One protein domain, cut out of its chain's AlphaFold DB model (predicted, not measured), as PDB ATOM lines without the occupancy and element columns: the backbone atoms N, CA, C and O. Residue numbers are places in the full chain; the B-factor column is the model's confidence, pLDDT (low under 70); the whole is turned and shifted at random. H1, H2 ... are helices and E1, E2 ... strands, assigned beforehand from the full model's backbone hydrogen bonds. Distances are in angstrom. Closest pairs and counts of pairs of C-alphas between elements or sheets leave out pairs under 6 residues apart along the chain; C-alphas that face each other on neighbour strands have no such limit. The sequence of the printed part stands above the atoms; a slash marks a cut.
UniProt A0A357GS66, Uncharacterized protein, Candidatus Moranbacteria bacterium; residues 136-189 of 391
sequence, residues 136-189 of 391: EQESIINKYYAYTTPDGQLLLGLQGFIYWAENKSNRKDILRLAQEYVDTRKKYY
ATOM      1  N   GLU A 136      25.223  -7.449  43.000       92.56
ATOM      2  CA  GLU A 136      25.393  -6.004  42.862       92.56
ATOM      3  C   GLU A 136      26.009  -5.635  41.505       92.56
ATOM      4  O   GLU A 136      25.472  -4.769  40.811       92.56
ATOM      5  N   GLN A 137      27.089  -6.312  41.103       93.56
ATOM      6  CA  GLN A 137      27.731  -6.100  39.804       93.56
ATOM      7  C   GLN A 137      26.743  -6.331  38.663       93.56
ATOM      8  O   GLN A 137      26.589  -5.459  37.810       93.56
ATOM      9  N   GLU A 138      26.024  -7.455  38.675       87.12
ATOM     10  CA  GLU A 138      25.021  -7.757  37.653       87.12
ATOM     11  C   GLU A 138      23.947  -6.674  37.584       87.12
ATOM     12  O   GLU A 138      23.635  -6.184  36.499       87.12
ATOM     13  N   SER A 139      23.403  -6.266  38.733       86.81
ATOM     14  CA  SER A 139      22.345  -5.257  38.803       86.81
ATOM     15  C   SER A 139      22.799  -3.913  38.230       86.81
ATOM     16  O   SER A 139      22.126  -3.341  37.367       86.81
ATOM     17  N   ILE A 140      23.960  -3.419  38.664       91.19
ATOM     18  CA  ILE A 140      24.489  -2.116  38.251       91.19
ATOM     19  C   ILE A 140      24.903  -2.142  36.778       91.19
ATOM     20  O   ILE A 140      24.532  -1.244  36.019       91.19
ATOM     21  N   ILE A 141      25.637  -3.170  36.350       91.62
ATOM     22  CA  ILE A 141      26.132  -3.270  34.975       91.62
ATOM     23  C   ILE A 141      24.958  -3.422  34.009       91.62
ATOM     24  O   ILE A 141      24.878  -2.652  33.052       91.62
ATOM     25  N   ASN A 142      24.004  -4.324  34.276       85.56
ATOM     26  CA  ASN A 142      22.827  -4.507  33.416       85.56
ATOM     27  C   ASN A 142      21.983  -3.243  33.276       85.56
ATOM     28  O   ASN A 142      21.392  -3.011  32.221       85.56
ATOM     29  N   LYS A 143      21.947  -2.409  34.315       86.12
ATOM     30  CA  LYS A 143      21.176  -1.170  34.303       86.12
ATOM     31  C   LYS A 143      21.872  -0.033  33.556       86.12
ATOM     32  O   LYS A 143      21.191   0.752  32.896       86.12
ATOM     33  N   TYR A 144      23.193   0.092  33.669       90.00
ATOM     34  CA  TYR A 144      23.888   1.332  33.303       90.00
ATOM     35  C   TYR A 144      25.000   1.189  32.264       90.00
ATOM     36  O   TYR A 144      25.487   2.209  31.766       90.00
ATOM     37  N   TYR A 145      25.406  -0.031  31.915       91.94
ATOM     38  CA  TYR A 145      26.465  -0.243  30.939       91.94
ATOM     39  C   TYR A 145      25.909  -0.446  29.531       91.94
ATOM     40  O   TYR A 145      24.960  -1.202  29.316       91.94
ATOM     41  N   ALA A 146      26.537   0.203  28.554       88.94
ATOM     42  CA  ALA A 146      26.282  -0.060  27.149       88.94
ATOM     43  C   ALA A 146      27.546   0.156  26.318       88.94
ATOM     44  O   ALA A 146      28.286   1.123  26.504       88.94
ATOM     45  N   TYR A 147      27.751  -0.711  25.338       88.69
ATOM     46  CA  TYR A 147      28.876  -0.644  24.424       88.69
ATOM     47  C   TYR A 147      28.388  -0.726  22.984       88.69
ATOM     48  O   TYR A 147      27.508  -1.516  22.664       88.69
ATOM     49  N   THR A 148      28.951   0.096  22.102       85.50
ATOM     50  CA  THR A 148      28.704  -0.032  20.666       85.50
ATOM     51  C   THR A 148      29.910  -0.682  20.019       85.50
ATOM     52  O   THR A 148      31.014  -0.142  20.091       85.50
ATOM     53  N   THR A 149      29.691  -1.822  19.384       84.25
ATOM     54  CA  THR A 149      30.716  -2.589  18.679       84.25
ATOM     55  C   THR A 149      31.181  -1.879  17.399       84.25
ATOM     56  O   THR A 149      30.503  -0.963  16.917       84.25
ATOM     57  N   PRO A 150      32.328  -2.282  16.817       81.25
ATOM     58  CA  PRO A 150      32.816  -1.716  15.556       81.25
ATOM     59  C   PRO A 150      31.841  -1.855  14.376       81.25
ATOM     60  O   PRO A 150      31.813  -0.983  13.516       81.25
ATOM     61  N   ASP A 151      31.017  -2.906  14.354       76.56
ATOM     62  CA  ASP A 151      29.954  -3.129  13.361       76.56
ATOM     63  C   ASP A 151      28.648  -2.369  13.677       76.56
ATOM     64  O   ASP A 151      27.651  -2.512  12.973       76.56
ATOM     65  N   GLY A 152      28.638  -1.524  14.714       75.88
ATOM     66  CA  GLY A 152      27.517  -0.640  15.037       75.88
ATOM     67  C   GLY A 152      26.414  -1.273  15.891       75.88
ATOM     68  O   GLY A 152      25.372  -0.645  16.091       75.88
ATOM     69  N   GLN A 153      26.619  -2.477  16.435       77.19
ATOM     70  CA  GLN A 153      25.680  -3.094  17.371       77.19
ATOM     71  C   GLN A 153      25.770  -2.429  18.745       77.19
ATOM     72  O   GLN A 153      26.849  -2.277  19.310       77.19
ATOM     73  N   LEU A 154      24.618  -2.099  19.329       81.38
ATOM     74  CA  LEU A 154      24.514  -1.704  20.729       81.38
ATOM     75  C   LEU A 154      24.350  -2.946  21.621       81.38
ATOM     76  O   LEU A 154      23.299  -3.584  21.606       81.38
ATOM     77  N   LEU A 155      25.379  -3.260  22.401       83.31
ATOM     78  CA  LEU A 155      25.374  -4.268  23.457       83.31
ATOM     79  C   LEU A 155      25.034  -3.607  24.791       83.31
ATOM     80  O   LEU A 155      25.619  -2.582  25.141       83.31
ATOM     81  N   LEU A 156      24.104  -4.194  25.538       82.62
ATOM     82  CA  LEU A 156      23.661  -3.679  26.832       82.62
ATOM     83  C   LEU A 156      24.173  -4.570  27.961       82.62
ATOM     84  O   LEU A 156      24.403  -5.764  27.770       82.62
ATOM     85  N   GLY A 157      24.327  -3.989  29.143       86.56
ATOM     86  CA  GLY A 157      24.572  -4.735  30.364       86.56
ATOM     87  C   GLY A 157      25.851  -5.558  30.372       86.56
ATOM     88  O   GLY A 157      26.867  -5.154  29.801       86.56
ATOM     89  N   LEU A 158      25.792  -6.717  31.036       86.50
ATOM     90  CA  LEU A 158      26.928  -7.634  31.176       86.50
ATOM     91  C   LEU A 158      27.498  -8.034  29.820       86.50
ATOM     92  O   LEU A 158      28.710  -8.053  29.653       86.50
ATOM     93  N   GLN A 159      26.637  -8.269  28.831       82.62
ATOM     94  CA  GLN A 159      27.064  -8.609  27.479       82.62
ATOM     95  C   GLN A 159      27.974  -7.524  26.883       82.62
ATOM     96  O   GLN A 159      29.042  -7.824  26.350       82.62
ATOM     97  N   GLY A 160      27.566  -6.256  26.979       87.19
ATOM     98  CA  GLY A 160      28.382  -5.138  26.505       87.19
ATOM     99  C   GLY A 160      29.660  -4.962  27.316       87.19
ATOM    100  O   GLY A 160      30.708  -4.666  26.746       87.19
ATOM    101  N   PHE A 161      29.575  -5.176  28.629       91.50
ATOM    102  CA  PHE A 161      30.707  -5.058  29.541       91.50
ATOM    103  C   PHE A 161      31.785  -6.103  29.265       91.50
ATOM    104  O   PHE A 161      32.947  -5.744  29.101       91.50
ATOM    105  N   ILE A 162      31.401  -7.376  29.155       89.44
ATOM    106  CA  ILE A 162      32.310  -8.485  28.855       89.44
ATOM    107  C   ILE A 162      32.932  -8.286  27.478       89.44
ATOM    108  O   ILE A 162      34.152  -8.329  27.359       89.44
ATOM    109  N   TYR A 163      32.125  -7.955  26.461       88.12
ATOM    110  CA  TYR A 163      32.655  -7.671  25.128       88.12
ATOM    111  C   TYR A 163      33.717  -6.567  25.174       88.12
ATOM    112  O   TYR A 163      34.797  -6.716  24.602       88.12
ATOM    113  N   TRP A 164      33.438  -5.455  25.858       91.50
ATOM    114  CA  TRP A 164      34.407  -4.373  26.015       91.50
ATOM    115  C   TRP A 164      35.658  -4.833  26.776       91.50
ATOM    116  O   TRP A 164      36.774  -4.554  26.333       91.50
ATOM    117  N   ALA A 165      35.491  -5.552  27.884       90.75
ATOM    118  CA  ALA A 165      36.595  -6.038  28.701       90.75
ATOM    119  C   ALA A 165      37.515  -6.976  27.905       90.75
ATOM    120  O   ALA A 165      38.726  -6.793  27.923       90.75
ATOM    121  N   GLU A 166      36.963  -7.907  27.132       87.62
ATOM    122  CA  GLU A 166      37.747  -8.876  26.358       87.62
ATOM    123  C   GLU A 166      38.412  -8.263  25.121       87.62
ATOM    124  O   GLU A 166      39.508  -8.671  24.743       87.62
ATOM    125  N   ASN A 167      37.774  -7.274  24.484       86.06
ATOM    126  CA  ASN A 167      38.207  -6.774  23.173       86.06
ATOM    127  C   ASN A 167      38.876  -5.393  23.206       86.06
ATOM    128  O   ASN A 167      39.450  -4.968  22.198       86.06
ATOM    129  N   LYS A 168      38.747  -4.638  24.302       85.12
ATOM    130  CA  LYS A 168      39.248  -3.253  24.411       85.12
ATOM    131  C   LYS A 168      40.053  -2.978  25.670       85.12
ATOM    132  O   LYS A 168      40.844  -2.036  25.659       85.12
ATOM    133  N   SER A 169      39.865  -3.745  26.740       82.69
ATOM    134  CA  SER A 169      40.694  -3.606  27.933       82.69
ATOM    135  C   SER A 169      41.995  -4.383  27.758       82.69
ATOM    136  O   SER A 169      41.995  -5.549  27.382       82.69
ATOM    137  N   ASN A 170      43.121  -3.773  28.129       84.44
ATOM    138  CA  ASN A 170      44.388  -4.501  28.269       84.44
ATOM    139  C   ASN A 170      44.432  -5.350  29.558       84.44
ATOM    140  O   ASN A 170      45.438  -5.997  29.846       84.44
ATOM    141  N   ARG A 171      43.368  -5.314  30.374       85.81
ATOM    142  CA  ARG A 171      43.287  -5.977  31.681       85.81
ATOM    143  C   ARG A 171      42.458  -7.251  31.560       85.81
ATOM    144  O   ARG A 171      41.306  -7.183  31.151       85.81
ATOM    145  N   LYS A 172      43.052  -8.383  31.947       79.38
ATOM    146  CA  LYS A 172      42.470  -9.728  31.783       79.38
ATOM    147  C   LYS A 172      41.521 -10.158  32.911       79.38
ATOM    148  O   LYS A 172      40.819 -11.147  32.756       79.38
ATOM    149  N   ASP A 173      41.498  -9.443  34.036       90.62
ATOM    150  CA  ASP A 173      40.641  -9.770  35.183       90.62
ATOM    151  C   ASP A 173      39.287  -9.048  35.089       90.62
ATOM    152  O   ASP A 173      39.137  -7.902  35.523       90.62
ATOM    153  N   ILE A 174      38.299  -9.716  34.487       91.62
ATOM    154  CA  ILE A 174      36.966  -9.147  34.228       91.62
ATOM    155  C   ILE A 174      36.172  -8.905  35.516       91.62
ATOM    156  O   ILE A 174      35.451  -7.911  35.608       91.62
ATOM    157  N   LEU A 175      36.316  -9.762  36.528       93.81
ATOM    158  CA  LEU A 175      35.577  -9.613  37.784       93.81
ATOM    159  C   LEU A 175      36.083  -8.407  38.578       93.81
ATOM    160  O   LEU A 175      35.285  -7.614  39.085       93.81
ATOM    161  N   ARG A 176      37.402  -8.199  38.608       94.50
ATOM    162  CA  ARG A 176      37.979  -6.977  39.174       94.50
ATOM    163  C   ARG A 176      37.562  -5.738  38.388       94.50
ATOM    164  O   ARG A 176      37.195  -4.736  38.996       94.50
ATOM    165  N   LEU A 177      37.566  -5.800  37.054       95.06
ATOM    166  CA  LEU A 177      37.069  -4.709  36.207       95.06
ATOM    167  C   LEU A 177      35.617  -4.344  36.532       95.06
ATOM    168  O   LEU A 177      35.274  -3.162  36.555       95.06
ATOM    169  N   ALA A 178      34.765  -5.345  36.757       95.69
ATOM    170  CA  ALA A 178      33.361  -5.144  37.094       95.69
ATOM    171  C   ALA A 178      33.206  -4.433  38.439       95.69
ATOM    172  O   ALA A 178      32.420  -3.490  38.542       95.69
ATOM    173  N   GLN A 179      33.996  -4.823  39.441       96.62
ATOM    174  CA  GLN A 179      34.002  -4.135  40.729       96.62
ATOM    175  C   GLN A 179      34.472  -2.685  40.596       96.62
ATOM    176  O   GLN A 179      33.811  -1.775  41.087       96.62
ATOM    177  N   GLU A 180      35.550  -2.441  39.853       95.31
ATOM    178  CA  GLU A 180      36.037  -1.083  39.610       95.31
ATOM    179  C   GLU A 180      35.006  -0.210  38.876       95.31
ATOM    180  O   GLU A 180      34.922   0.990  39.143       95.31
ATOM    181  N   TYR A 181      34.208  -0.785  37.969       95.06
ATOM    182  CA  TYR A 181      33.102  -0.072  37.325       95.06
ATOM    183  C   TYR A 181      32.035   0.335  38.342       95.06
ATOM    184  O   TYR A 181      31.611   1.494  38.350       95.06
ATOM    185  N   VAL A 182      31.633  -0.590  39.221       94.69
ATOM    186  CA  VAL A 182      30.678  -0.327  40.309       94.69
ATOM    187  C   VAL A 182      31.192   0.786  41.221       94.69
ATOM    188  O   VAL A 182      30.469   1.751  41.477       94.69
ATOM    189  N   ASP A 183      32.445   0.702  41.656       94.06
ATOM    190  CA  ASP A 183      33.055   1.676  42.563       94.06
ATOM    191  C   ASP A 183      33.210   3.047  41.892       94.06
ATOM    192  O   ASP A 183      32.882   4.081  42.479       94.06
ATOM    193  N   THR A 184      33.629   3.066  40.623       92.12
ATOM    194  CA  THR A 184      33.690   4.293  39.818       92.12
ATOM    195  C   THR A 184      32.309   4.921  39.722       92.12
ATOM    196  O   THR A 184      32.159   6.117  39.952       92.12
ATOM    197  N   ARG A 185      31.269   4.136  39.443       91.00
ATOM    198  CA  ARG A 185      29.909   4.663  39.390       91.00
ATOM    199  C   ARG A 185      29.490   5.260  40.736       91.00
ATOM    200  O   ARG A 185      29.077   6.412  40.769       91.00
ATOM    201  N   LYS A 186      29.667   4.546  41.847       89.94
ATOM    202  CA  LYS A 186      29.330   5.057  43.191       89.94
ATOM    203  C   LYS A 186      30.061   6.356  43.543       89.94
ATOM    204  O   LYS A 186      29.519   7.186  44.260       89.94
ATOM    205  N   LYS A 187      31.280   6.549  43.030       89.38
ATOM    206  CA  LYS A 187      32.040   7.796  43.199       89.38
ATOM    207  C   LYS A 187      31.427   8.977  42.441       89.38
ATOM    208  O   LYS A 187      31.516  10.107  42.909       89.38
ATOM    209  N   TYR A 188      30.886   8.732  41.251       86.62
ATOM    210  CA  TYR A 188      30.436   9.778  40.327       86.62
ATOM    211  C   TYR A 188      28.927  10.057  40.391       86.62
ATOM    212  O   TYR A 188      28.504  11.135  39.980       86.62
ATOM    213  N   TYR A 189      28.123   9.120  40.892       86.81
ATOM    214  CA  TYR A 189      26.669   9.244  40.964       86.81
ATOM    215  C   TYR A 189      26.177   9.015  42.388       86.81
ATOM    216  O   TYR A 189      26.534   8.024  43.025       86.81
TER     217      TYR A 189
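AT A GLANCE: This is residues 136 to 189 of the 391 residues of an uncharacterized protein of Candidatus Moranbacteria bacterium (UniProt A0A357GS66). Three helices make a triangle, each meeting the other two at a large angle, and the small strand hairpin E1 E2 packs on residues 157 to 164 of H2. The 54 printed residues run H1, E1, E2, H2, H3, mostly helix, with one antiparallel sheet. The whole is compact, radius of gyration of the C-alphas 10.9 A, spans 31 by 23 by 17 A.

HOW THE PARTS SIT: Start at H1, residues 136 to 144; it touches H2, residues 157 to 168, about perpendicular at 89 degrees, closest C-alphas Asn 142 and Gly 157, 3.5 A. Next, E1, residues 146 to 148, and E2, residues 154 to 156, form a hairpin; N 147 and O 155 are within hydrogen-bond range, 2.8 A. H3, residues 174 to 188, touches H1 at a steep tilt of 65 degrees, closest C-alphas Gln 137 and Ala 178, 6.3 A. In H1, H2 and H3 every O i to N i+4 pair is within hydrogen-bond range.

IN THESE COORDINATES: Find C-alpha 136 at (25.393, -6.004, 42.862), where H1 begins. H2 measures 15.9 A; H3, 20.9 A, ends at C-alpha 188, (30.436, 9.778, 40.327).

THE WHOLE: The printed part has no cut and no long link; no printed residue is under 70 in pLDDT.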